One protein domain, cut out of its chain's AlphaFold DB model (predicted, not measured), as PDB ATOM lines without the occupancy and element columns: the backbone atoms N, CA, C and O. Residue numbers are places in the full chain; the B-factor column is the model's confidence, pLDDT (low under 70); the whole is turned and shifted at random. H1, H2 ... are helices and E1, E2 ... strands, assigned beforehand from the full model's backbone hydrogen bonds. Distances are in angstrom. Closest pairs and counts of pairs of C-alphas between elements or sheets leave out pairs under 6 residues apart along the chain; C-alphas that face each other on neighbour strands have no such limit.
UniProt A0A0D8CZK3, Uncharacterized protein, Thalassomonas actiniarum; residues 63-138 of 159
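AT A GLANCE: This is residues 63 to 138 of the 159 residues of an uncharacterized protein of Thalassomonas actiniarum (UniProt A0A0D8CZK3). A two-stranded hairpin, E1 and E2, lies between helix H3 towards one end of the domain and helix H4 towards the other, with H2 beside E2 and H1 meeting H3 at a steep tilt. A short stretch, residues 77 to 78, pairs antiparallel with residues 115 to 116 of E2. The printed part has 76 residues, with named elements in the order H1, H2, H3, E1, E2, H4; the sheet, of order E1 - E2, is antiparallel, and the class is mixed, helices and strands. It is compact, with a radius of gyration of the C-alphas of 11.7 A, and rounded, spanning 29 by 29 by 20 A.

IN THESE COORDINATES: H1, residues 63 to 73, begins at C-alpha 63 (-11.067, -6.777, -11.026) and is 15.5 A long. H2 is residues 79 to 85, 10.2 A, and H3 is residues 91 to 100, 14.3 A. E1, residues 103 to 108, measures 15.3 A, and E2, residues 113 to 118, measures 16.6 A. H4, residues 124 to 131, 11.0 A, ends at C-alpha 131 (-5.702, -33.773, -7.911).

HOW THE PARTS SIT: The hairpin E1 and E2 has N 106 and O 115 at 3.0 A and N 115 and O 106 at 2.9 A, both within hydrogen-bond range. The closest C-alphas of H2 and E2 are those of Trp 79 and Phe 114, 5.6 A; of H3 and E1, those of Leu 98 and Thr 104, 7.4 A; of E2 and H4, those of Ala 117 and Val 126, 7.2 A. H1 and H3 touch, closest at the C-alphas of Lys 64 and Leu 97, 6.7 A, at a steep tilt of 64 degrees, the same way. H3 and H4 are apart. In H1, H2, H3 and H4 every O i to N i+4 pair is within hydrogen-bond range.

THE WHOLE: The two C-alphas farthest apart, those of Gly 88 and Val 124, are 32.1 A apart. The printed part has no cut, and the five links between named elements are tight. The mean pLDDT of the printed part is 91.2; residue 124 is under 70.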
ATOM      1  N   LEU A  63     -12.011  -5.764 -11.527       94.62
ATOM      2  CA  LEU A  63     -11.067  -6.777 -11.026       94.62
ATOM      3  C   LEU A  63     -11.614  -7.571  -9.834       94.62
ATOM      4  O   LEU A  63     -11.449  -8.787  -9.762       94.62
ATOM      5  N   LYS A  64     -12.300  -6.904  -8.900       95.81
ATOM      6  CA  LYS A  64     -12.895  -7.566  -7.731       95.81
ATOM      7  C   LYS A  64     -14.004  -8.544  -8.125       95.81
ATOM      8  O   LYS A  64     -14.068  -9.627  -7.551       95.81
ATOM      9  N   ALA A  65     -14.867  -8.160  -9.066       95.75
ATOM     10  CA  ALA A  65     -15.970  -8.998  -9.528       95.75
ATOM     11  C   ALA A  65     -15.449 -10.183 -10.350       95.75
ATOM     12  O   ALA A  65     -15.798 -11.325 -10.062       95.75
ATOM     13  N   ALA A  66     -14.533  -9.926 -11.288       95.50
ATOM     14  CA  ALA A  66     -13.885 -10.962 -12.087       95.50
ATOM     15  C   ALA A  66     -13.151 -11.986 -11.207       95.50
ATOM     16  O   ALA A  66     -13.309 -13.192 -11.388       95.50
ATOM     17  N   LEU A  67     -12.404 -11.519 -10.199       96.31
ATOM     18  CA  LEU A  67     -11.733 -12.398  -9.244       96.31
ATOM     19  C   LEU A  67     -12.724 -13.177  -8.370       96.31
ATOM     20  O   LEU A  67     -12.481 -14.344  -8.080       96.31
ATOM     21  N   GLY A  68     -13.841 -12.561  -7.978       95.94
ATOM     22  CA  GLY A  68     -14.920 -13.241  -7.260       95.94
ATOM     23  C   GLY A  68     -15.514 -14.402  -8.062       95.94
ATOM     24  O   GLY A  68     -15.631 -15.503  -7.530       95.94
ATOM     25  N   ASN A  69     -15.802 -14.181  -9.348       95.44
ATOM     26  CA  ASN A  69     -16.304 -15.223 -10.249       95.44
ATOM     27  C   ASN A  69     -15.276 -16.345 -10.438       95.44
ATOM     28  O   ASN A  69     -15.605 -17.517 -10.292       95.44
ATOM     29  N   PHE A  70     -14.005 -15.994 -10.662       95.62
ATOM     30  CA  PHE A  70     -12.933 -16.983 -10.781       95.62
ATOM     31  C   PHE A  70     -12.810 -17.862  -9.526       95.62
ATOM     32  O   PHE A  70     -12.676 -19.076  -9.627       95.62
ATOM     33  N   ILE A  71     -12.875 -17.261  -8.335       95.12
ATOM     34  CA  ILE A  71     -12.810 -17.984  -7.059       95.12
ATOM     35  C   ILE A  71     -14.024 -18.897  -6.855       95.12
ATOM     36  O   ILE A  71     -13.895 -19.966  -6.258       95.12
ATOM     37  N   PHE A  72     -15.199 -18.473  -7.318       93.31
ATOM     38  CA  PHE A  72     -16.411 -19.281  -7.246       93.31
ATOM     39  C   PHE A  72     -16.268 -20.572  -8.063       93.31
ATOM     40  O   PHE A  72     -16.534 -21.654  -7.538       93.31
ATOM     41  N   ASP A  73     -15.770 -20.469  -9.297       92.50
ATOM     42  CA  ASP A  73     -15.545 -21.624 -10.177       92.50
ATOM     43  C   ASP A  73     -14.354 -22.481  -9.715       92.50
ATOM     44  O   ASP A  73     -14.375 -23.714  -9.786       92.50
ATOM     45  N   TYR A  74     -13.309 -21.827  -9.203       93.75
ATOM     46  CA  TYR A  74     -12.064 -22.448  -8.766       93.75
ATOM     47  C   TYR A  74     -11.764 -22.059  -7.314       93.75
ATOM     48  O   TYR A  74     -10.969 -21.155  -7.059       93.75
ATOM     49  N   PRO A  75     -12.334 -22.761  -6.322       92.19
ATOM     50  CA  PRO A  75     -12.124 -22.428  -4.916       92.19
ATOM     51  C   PRO A  75     -10.682 -22.671  -4.451       92.19
ATOM     52  O   PRO A  75     -10.247 -22.052  -3.482       92.19
ATOM     53  N   VAL A  76      -9.931 -23.540  -5.130       94.00
ATOM     54  CA  VAL A  76      -8.505 -23.800  -4.888       94.00
ATOM     55  C   VAL A  76      -7.769 -23.779  -6.221       94.00
ATOM     56  O   VAL A  76      -8.118 -24.524  -7.143       94.00
ATOM     57  N   PHE A  77      -6.726 -22.960  -6.325       94.75
ATOM     58  CA  PHE A  77      -6.033 -22.714  -7.590       94.75
ATOM     59  C   PHE A  77      -4.547 -22.440  -7.419       94.75
ATOM     60  O   PHE A  77      -4.083 -21.953  -6.389       94.75
ATOM     61  N   ARG A  78      -3.793 -22.773  -8.460       93.75
ATOM     62  CA  ARG A  78      -2.364 -22.509  -8.586       93.75
ATOM     63  C   ARG A  78      -2.142 -21.092  -9.103       93.75
ATOM     64  O   ARG A  78      -3.014 -20.489  -9.731       93.75
ATOM     65  N   TRP A  79      -0.957 -20.555  -8.853       94.00
ATOM     66  CA  TRP A  79      -0.616 -19.198  -9.267       94.00
ATOM     67  C   TRP A  79      -0.606 -19.006 -10.793       94.00
ATOM     68  O   TRP A  79      -1.083 -17.984 -11.279       94.00
ATOM     69  N   SER A  80      -0.144 -19.997 -11.553       93.88
ATOM     70  CA  SER A  80      -0.181 -20.040 -13.019       93.88
ATOM     71  C   SER A  80      -1.599 -19.982 -13.567       93.88
ATOM     72  O   SER A  80      -1.863 -19.238 -14.499       93.88
ATOM     73  N   GLU A  81      -2.537 -20.697 -12.953       95.00
ATOM     74  CA  GLU A  81      -3.946 -20.690 -13.365       95.00
ATOM     75  C   GLU A  81      -4.566 -19.308 -13.158       95.00
ATOM     76  O   GLU A  81      -5.260 -18.788 -14.028       95.00
ATOM     77  N   LEU A  82      -4.245 -18.665 -12.033       95.31
ATOM     78  CA  LEU A  82      -4.662 -17.290 -11.795       95.31
ATOM     79  C   LEU A  82      -4.053 -16.337 -12.833       95.31
ATOM     80  O   LEU A  82      -4.748 -15.470 -13.351       95.31
ATOM     81  N   ARG A  83      -2.770 -16.506 -13.169       94.56
ATOM     82  CA  ARG A  83      -2.066 -15.680 -14.166       94.56
ATOM     83  C   ARG A  83      -2.461 -15.958 -15.611       94.56
ATOM     84  O   ARG A  83      -2.231 -15.108 -16.471       94.56
ATOM     85  N   PHE A  84      -3.074 -17.102 -15.877       94.38
ATOM     86  CA  PHE A  84      -3.711 -17.381 -17.154       94.38
ATOM     87  C   PHE A  84      -4.957 -16.502 -17.355       94.38
ATOM     88  O   PHE A  84      -5.109 -15.908 -18.423       94.38
ATOM     89  N   TYR A  85      -5.799 -16.354 -16.322       93.12
ATOM     90  CA  TYR A  85      -6.975 -15.472 -16.367       93.12
ATOM     91  C   TYR A  85      -6.613 -13.990 -16.236       93.12
ATOM     92  O   TYR A  85      -7.027 -13.172 -17.051       93.12
ATOM     93  N   PHE A  86      -5.812 -13.641 -15.231       94.94
ATOM     94  CA  PHE A  86      -5.416 -12.266 -14.921       94.94
ATOM     95  C   PHE A  86      -4.036 -11.984 -15.507       94.94
ATOM     96  O   PHE A  86      -3.013 -11.975 -14.807       94.94
ATOM     97  N   GLN A  87      -4.023 -11.818 -16.830       94.12
ATOM     98  CA  GLN A  87      -2.797 -11.788 -17.621       94.12
ATOM     99  C   GLN A  87      -1.965 -10.545 -17.347       94.12
ATOM    100  O   GLN A  87      -0.762 -10.678 -17.203       94.12
ATOM    101  N   GLY A  88      -2.577  -9.365 -17.272       92.88
ATOM    102  CA  GLY A  88      -1.864  -8.106 -17.061       92.88
ATOM    103  C   GLY A  88      -2.078  -7.485 -15.684       92.88
ATOM    104  O   GLY A  88      -1.379  -6.542 -15.337       92.88
ATOM    105  N   ASP A  89      -3.034  -7.957 -14.882       95.00
ATOM    106  CA  ASP A  89      -3.395  -7.250 -13.649       95.00
ATOM    107  C   ASP A  89      -2.249  -7.230 -12.609       95.00
ATOM    108  O   ASP A  89      -1.537  -8.229 -12.431       95.00
ATOM    109  N   PRO A  90      -2.040  -6.112 -11.882       91.75
ATOM    110  CA  PRO A  90      -0.950  -6.002 -10.917       91.75
ATOM    111  C   PRO A  90      -1.016  -7.064  -9.819       91.75
ATOM    112  O   PRO A  90      -2.055  -7.279  -9.191       91.75
ATOM    113  N   LYS A  91       0.139  -7.673  -9.516       93.25
ATOM    114  CA  LYS A  91       0.280  -8.697  -8.468       93.25
ATOM    115  C   LYS A  91      -0.321  -8.253  -7.139       93.25
ATOM    116  O   LYS A  91      -1.051  -9.009  -6.501       93.25
ATOM    117  N   ASP A  92       0.008  -7.035  -6.724       93.12
ATOM    118  CA  ASP A  92      -0.367  -6.519  -5.411       93.12
ATOM    119  C   ASP A  92      -1.867  -6.224  -5.331       93.12
ATOM    120  O   ASP A  92      -2.481  -6.491  -4.301       93.12
ATOM    121  N   ALA A  93      -2.480  -5.789  -6.438       93.69
ATOM    122  CA  ALA A  93      -3.926  -5.597  -6.523       93.69
ATOM    123  C   ALA A  93      -4.673  -6.930  -6.359       93.69
ATOM    124  O   ALA A  93      -5.579  -7.040  -5.531       93.69
ATOM    125  N   ILE A  94      -4.238  -7.972  -7.075       95.50
ATOM    126  CA  ILE A  94      -4.805  -9.322  -6.954       95.50
ATOM    127  C   ILE A  94      -4.620  -9.859  -5.527       95.50
ATOM    128  O   ILE A  94      -5.573 -10.329  -4.907       95.50
ATOM    129  N   LYS A  95      -3.408  -9.758  -4.966       95.81
ATOM    130  CA  LYS A  95      -3.111 -10.233  -3.606       95.81
ATOM    131  C   LYS A  95      -3.939  -9.528  -2.535       95.81
ATOM    132  O   LYS A  95      -4.398 -10.187  -1.598       95.81
ATOM    133  N   ALA A  96      -4.128  -8.216  -2.655       95.50
ATOM    134  CA  ALA A  96      -4.942  -7.443  -1.722       95.50
ATOM    135  C   ALA A  96      -6.397  -7.934  -1.724       95.50
ATOM    136  O   ALA A  96      -6.974  -8.165  -0.659       95.50
ATOM    137  N   LEU A  97      -6.963  -8.185  -2.908       96.44
ATOM    138  CA  LEU A  97      -8.316  -8.720  -3.045       96.44
ATOM    139  C   LEU A  97      -8.437 -10.156  -2.522       96.44
ATOM    140  O   LEU A  97      -9.366 -10.449  -1.775       96.44
ATOM    141  N   LEU A  98      -7.480 -11.035  -2.828       96.38
ATOM    142  CA  LEU A  98      -7.452 -12.397  -2.281       96.38
ATOM    143  C   LEU A  98      -7.419 -12.393  -0.750       96.38
ATOM    144  O   LEU A  98      -8.171 -13.116  -0.097       96.38
ATOM    145  N   THR A  99      -6.603 -11.520  -0.167       95.31
ATOM    146  CA  THR A  99      -6.545 -11.345   1.289       95.31
ATOM    147  C   THR A  99      -7.891 -10.856   1.839       95.31
ATOM    148  O   THR A  99      -8.365 -11.370   2.856       95.31
ATOM    149  N   ALA A 100      -8.557  -9.920   1.149       95.50
ATOM    150  CA  ALA A 100      -9.899  -9.462   1.515       95.50
ATOM    151  C   ALA A 100     -10.937 -10.600   1.457       95.50
ATOM    152  O   ALA A 100     -11.773 -10.708   2.354       95.50
ATOM    153  N   PHE A 101     -10.819 -11.505   0.481       94.50
ATOM    154  CA  PHE A 101     -11.621 -12.728   0.366       94.50
ATOM    155  C   PHE A 101     -11.220 -13.843   1.348       94.50
ATOM    156  O   PHE A 101     -11.760 -14.945   1.280       94.50
ATOM    157  N   LYS A 102     -10.307 -13.579   2.293       95.31
ATOM    158  CA  LYS A 102      -9.813 -14.553   3.287       95.31
ATOM    159  C   LYS A 102      -9.099 -15.757   2.658       95.31
ATOM    160  O   LYS A 102      -9.071 -16.848   3.236       95.31
ATOM    161  N   TYR A 103      -8.485 -15.544   1.498       95.56
ATOM    162  CA  TYR A 103      -7.569 -16.491   0.882       95.56
ATOM    163  C   TYR A 103      -6.158 -16.321   1.435       95.56
ATOM    164  O   TYR A 103      -5.739 -15.243   1.852       95.56
ATOM    165  N   THR A 104      -5.411 -17.415   1.431       93.88
ATOM    166  CA  THR A 104      -3.999 -17.451   1.827       93.88
ATOM    167  C   THR A 104      -3.217 -18.253   0.797       93.88
ATOM    168  O   THR A 104      -3.804 -19.026   0.041       93.88
ATOM    169  N   CYS A 105      -1.904 -18.043   0.756       93.31
ATOM    170  CA  CYS A 105      -1.012 -18.631  -0.234       93.31
ATOM    171  C   CYS A 105       0.040 -19.501   0.452       93.31
ATOM    172  O   CYS A 105       0.664 -19.050   1.415       93.31
ATOM    173  N   ARG A 106       0.250 -20.726  -0.037       91.69
ATOM    174  CA  ARG A 106       1.354 -21.593   0.400       91.69
ATOM    175  C   ARG A 106       1.969 -22.302  -0.791       91.69
ATOM    176  O   ARG A 106       1.282 -22.622  -1.758       91.69
ATOM    177  N   TYR A 107       3.267 -22.548  -0.699       90.06
ATOM    178  CA  TYR A 107       3.967 -23.384  -1.660       90.06
ATOM    179  C   TYR A 107       3.652 -24.857  -1.388       90.06
ATOM    180  O   TYR A 107       3.704 -25.290  -0.235       90.06
ATOM    181  N   ILE A 108       3.311 -25.611  -2.433       87.81
ATOM    182  CA  ILE A 108       3.071 -27.056  -2.361       87.81
ATOM    183  C   ILE A 108       4.133 -27.744  -3.217       87.81
ATOM    184  O   ILE A 108       4.143 -27.580  -4.436       87.81
ATOM    185  N   SER A 109       5.005 -28.529  -2.581       85.06
ATOM    186  CA  SER A 109       6.123 -29.217  -3.239       85.06
ATOM    187  C   SER A 109       5.665 -30.175  -4.335       85.06
ATOM    188  O   SER A 109       6.260 -30.202  -5.401       85.06
ATOM    189  N   GLU A 110       4.564 -30.903  -4.127       83.62
ATOM    190  CA  GLU A 110       4.025 -31.860  -5.104       83.62
ATOM    191  C   GLU A 110       3.493 -31.178  -6.376       83.62
ATOM    192  O   GLU A 110       3.208 -31.843  -7.367       83.62
ATOM    193  N   GLN A 111       3.279 -29.861  -6.336       81.56
ATOM    194  CA  GLN A 111       2.863 -29.057  -7.486       81.56
ATOM    195  C   GLN A 111       3.993 -28.162  -8.007       81.56
ATOM    196  O   GLN A 111       3.805 -27.518  -9.034       81.56
ATOM    197  N   GLU A 112       5.109 -28.091  -7.274       85.00
ATOM    198  CA  GLU A 112       6.222 -27.153  -7.455       85.00
ATOM    199  C   GLU A 112       5.785 -25.682  -7.588       85.00
ATOM    200  O   GLU A 112       6.445 -24.860  -8.226       85.00
ATOM    201  N   GLU A 113       4.664 -25.320  -6.959       87.44
ATOM    202  CA  GLU A 113       3.987 -24.056  -7.224       87.44
ATOM    203  C   GLU A 113       3.285 -23.479  -5.987       87.44
ATOM    204  O   GLU A 113       2.907 -24.183  -5.046       87.44
ATOM    205  N   PHE A 114       3.086 -22.158  -6.000       91.38
ATOM    206  CA  PHE A 114       2.238 -21.470  -5.036       91.38
ATOM    207  C   PHE A 114       0.758 -21.729  -5.320       91.38
ATOM    208  O   PHE A 114       0.270 -21.505  -6.428       91.38
ATOM    209  N   VAL A 115       0.036 -22.145  -4.286       93.19
ATOM    210  CA  VAL A 115      -1.397 -22.422  -4.322       93.19
ATOM    211  C   VAL A 115      -2.126 -21.445  -3.416       93.19
ATOM    212  O   VAL A 115      -1.660 -21.115  -2.325       93.19
ATOM    213  N   TRP A 116      -3.289 -21.002  -3.874       94.88
ATOM    214  CA  TRP A 116      -4.219 -20.173  -3.135       94.88
ATOM    215  C   TRP A 116      -5.458 -20.973  -2.760       94.88
ATOM    216  O   TRP A 116      -6.037 -21.688  -3.578       94.88
ATOM    217  N   ALA A 117      -5.856 -20.834  -1.500       94.50
ATOM    218  CA  ALA A 117      -7.034 -21.482  -0.948       94.50
ATOM    219  C   ALA A 117      -7.643 -20.630   0.180       94.50
ATOM    220  O   ALA A 117      -6.930 -19.812   0.788       94.50
ATOM    221  N   PRO A 118      -8.928 -20.844   0.523       93.94
ATOM    222  CA  PRO A 118      -9.529 -20.259   1.711       93.94
ATOM    223  C   PRO A 118      -8.713 -20.621   2.952       93.94
ATOM    224  O   PRO A 118      -8.294 -21.769   3.120       93.94
ATOM    225  N   MET A 119      -8.529 -19.666   3.865       88.88
ATOM    226  CA  MET A 119      -7.690 -19.828   5.062       88.88
ATOM    227  C   MET A 119      -8.008 -21.091   5.884       88.88
ATOM    228  O   MET A 119      -7.105 -21.702   6.450       88.88
ATOM    229  N   ARG A 120      -9.278 -21.512   5.926       86.38
ATOM    230  CA  ARG A 120      -9.746 -22.679   6.696       86.38
ATOM    231  C   ARG A 120      -9.679 -24.013   5.934       86.38
ATOM    232  O   ARG A 120     -10.036 -25.038   6.502       86.38
ATOM    233  N   MET A 121      -9.245 -24.022   4.671       84.19
ATOM    234  CA  MET A 121      -9.316 -25.196   3.782       84.19
ATOM    235  C   MET A 121      -7.981 -25.953   3.629       84.19
ATOM    236  O   MET A 121      -7.949 -27.004   3.002       84.19
ATOM    237  N   TRP A 122      -6.886 -25.474   4.228       79.19
ATOM    238  CA  TRP A 122      -5.511 -25.945   3.971       79.19
ATOM    239  C   TRP A 122      -5.156 -27.392   4.341       79.19
ATOM    240  O   TRP A 122      -4.044 -27.829   4.049       79.19
ATOM    241  N   ASN A 123      -6.064 -28.138   4.961       71.88
ATOM    242  CA  ASN A 123      -5.853 -29.556   5.246       71.88
ATOM    243  C   ASN A 123      -6.008 -30.405   3.959       71.88
ATOM    244  O   ASN A 123      -6.022 -29.884   2.844       71.88
ATOM    245  N   VAL A 124      -6.120 -31.729   4.117       67.94
ATOM    246  CA  VAL A 124      -6.254 -32.779   3.078       67.94
ATOM    247  C   VAL A 124      -7.129 -32.377   1.864       67.94
ATOM    248  O   VAL A 124      -6.833 -32.754   0.730       67.94
ATOM    249  N   THR A 125      -8.130 -31.519   2.065       82.44
ATOM    250  CA  THR A 125      -9.021 -30.944   1.046       82.44
ATOM    251  C   THR A 125      -8.317 -30.242  -0.125       82.44
ATOM    252  O   THR A 125      -8.708 -30.476  -1.266       82.44
ATOM    253  N   VAL A 126      -7.278 -29.424   0.102       86.19
ATOM    254  CA  VAL A 126      -6.598 -28.679  -0.988       86.19
ATOM    255  C   VAL A 126      -5.932 -29.631  -1.980       86.19
ATOM    256  O   VAL A 126      -6.118 -29.500  -3.191       86.19
ATOM    257  N   ARG A 127      -5.205 -30.633  -1.469       84.94
ATOM    258  CA  ARG A 127      -4.540 -31.640  -2.307       84.94
ATOM    259  C   ARG A 127      -5.555 -32.451  -3.109       84.94
ATOM    260  O   ARG A 127      -5.379 -32.612  -4.313       84.94
ATOM    261  N   HIS A 128      -6.642 -32.903  -2.476       86.50
ATOM    262  CA  HIS A 128      -7.691 -33.640  -3.186       86.50
ATOM    263  C   HIS A 128      -8.375 -32.807  -4.267       86.50
ATOM    264  O   HIS A 128      -8.623 -33.331  -5.349       86.50
ATOM    265  N   GLN A 129      -8.677 -31.532  -4.012       88.25
ATOM    266  CA  GLN A 129      -9.305 -30.691  -5.029       88.25
ATOM    267  C   GLN A 129      -8.395 -30.485  -6.239       88.25
ATOM    268  O   GLN A 129      -8.853 -30.631  -7.368       88.25
ATOM    269  N   LEU A 130      -7.107 -30.212  -6.018       89.19
ATOM    270  CA  LEU A 130      -6.150 -30.033  -7.110       89.19
ATOM    271  C   LEU A 130      -5.897 -31.317  -7.907       89.19
ATOM    272  O   LEU A 130      -5.688 -31.233  -9.113       89.19
ATOM    273  N   ALA A 131      -5.918 -32.484  -7.255       86.25
ATOM    274  CA  ALA A 131      -5.702 -33.773  -7.911       86.25
ATOM    275  C   ALA A 131      -6.901 -34.234  -8.759       86.25
ATOM    276  O   ALA A 131      -6.728 -34.976  -9.718       86.25
ATOM    277  N   ARG A 132      -8.123 -33.808  -8.413       87.69
ATOM    278  CA  ARG A 132      -9.359 -34.243  -9.087       87.69
ATOM    279  C   ARG A 132      -9.730 -33.410 -10.312       87.69
ATOM    280  O   ARG A 132     -10.731 -33.717 -10.951       87.69
ATOM    281  N   ARG A 133      -8.962 -32.368 -10.637       88.50
ATOM    282  CA  ARG A 133      -9.251 -31.480 -11.768       88.50
ATOM    283  C   ARG A 133      -8.033 -31.264 -12.656       88.50
ATOM    284  O   ARG A 133      -6.896 -31.245 -12.182       88.50
ATOM    285  N   ALA A 134      -8.291 -31.024 -13.937       87.50
ATOM    286  CA  ALA A 134      -7.268 -30.558 -14.862       87.50
ATOM    287  C   ALA A 134      -6.760 -29.161 -14.460       87.50
ATOM    288  O   ALA A 134      -7.467 -28.388 -13.797       87.50
ATOM    289  N   LYS A 135      -5.520 -28.839 -14.853       88.94
ATOM    290  CA  LYS A 135      -5.009 -27.470 -14.724       88.94
ATOM    291  C   LYS A 135      -5.818 -26.547 -15.635       88.94
ATOM    292  O   LYS A 135      -6.079 -26.904 -16.780       88.94
ATOM    293  N   VAL A 136      -6.182 -25.371 -15.139       89.38
ATOM    294  CA  VAL A 136      -6.900 -24.380 -15.941       89.38
ATOM    295  C   VAL A 136      -5.906 -23.548 -16.736       89.38
ATOM    296  O   VAL A 136      -5.044 -22.885 -16.160       89.38
ATOM    297  N   GLY A 137      -6.012 -23.601 -18.056       90.12
ATOM    298  CA  GLY A 137      -5.109 -22.917 -18.969       90.12
ATOM    299  C   GLY A 137      -5.154 -23.524 -20.362       90.12
ATOM    300  O   GLY A 137      -5.856 -24.509 -20.594       90.12
ATOM    301  N   SER A 138      -4.389 -22.940 -21.279       91.44
ATOM    302  CA  SER A 138      -4.195 -23.490 -22.619       91.44
ATOM    303  C   SER A 138      -2.907 -24.316 -22.705       91.44
ATOM    304  O   SER A 138      -1.992 -24.166 -21.887       91.44
TER     305      SER A 138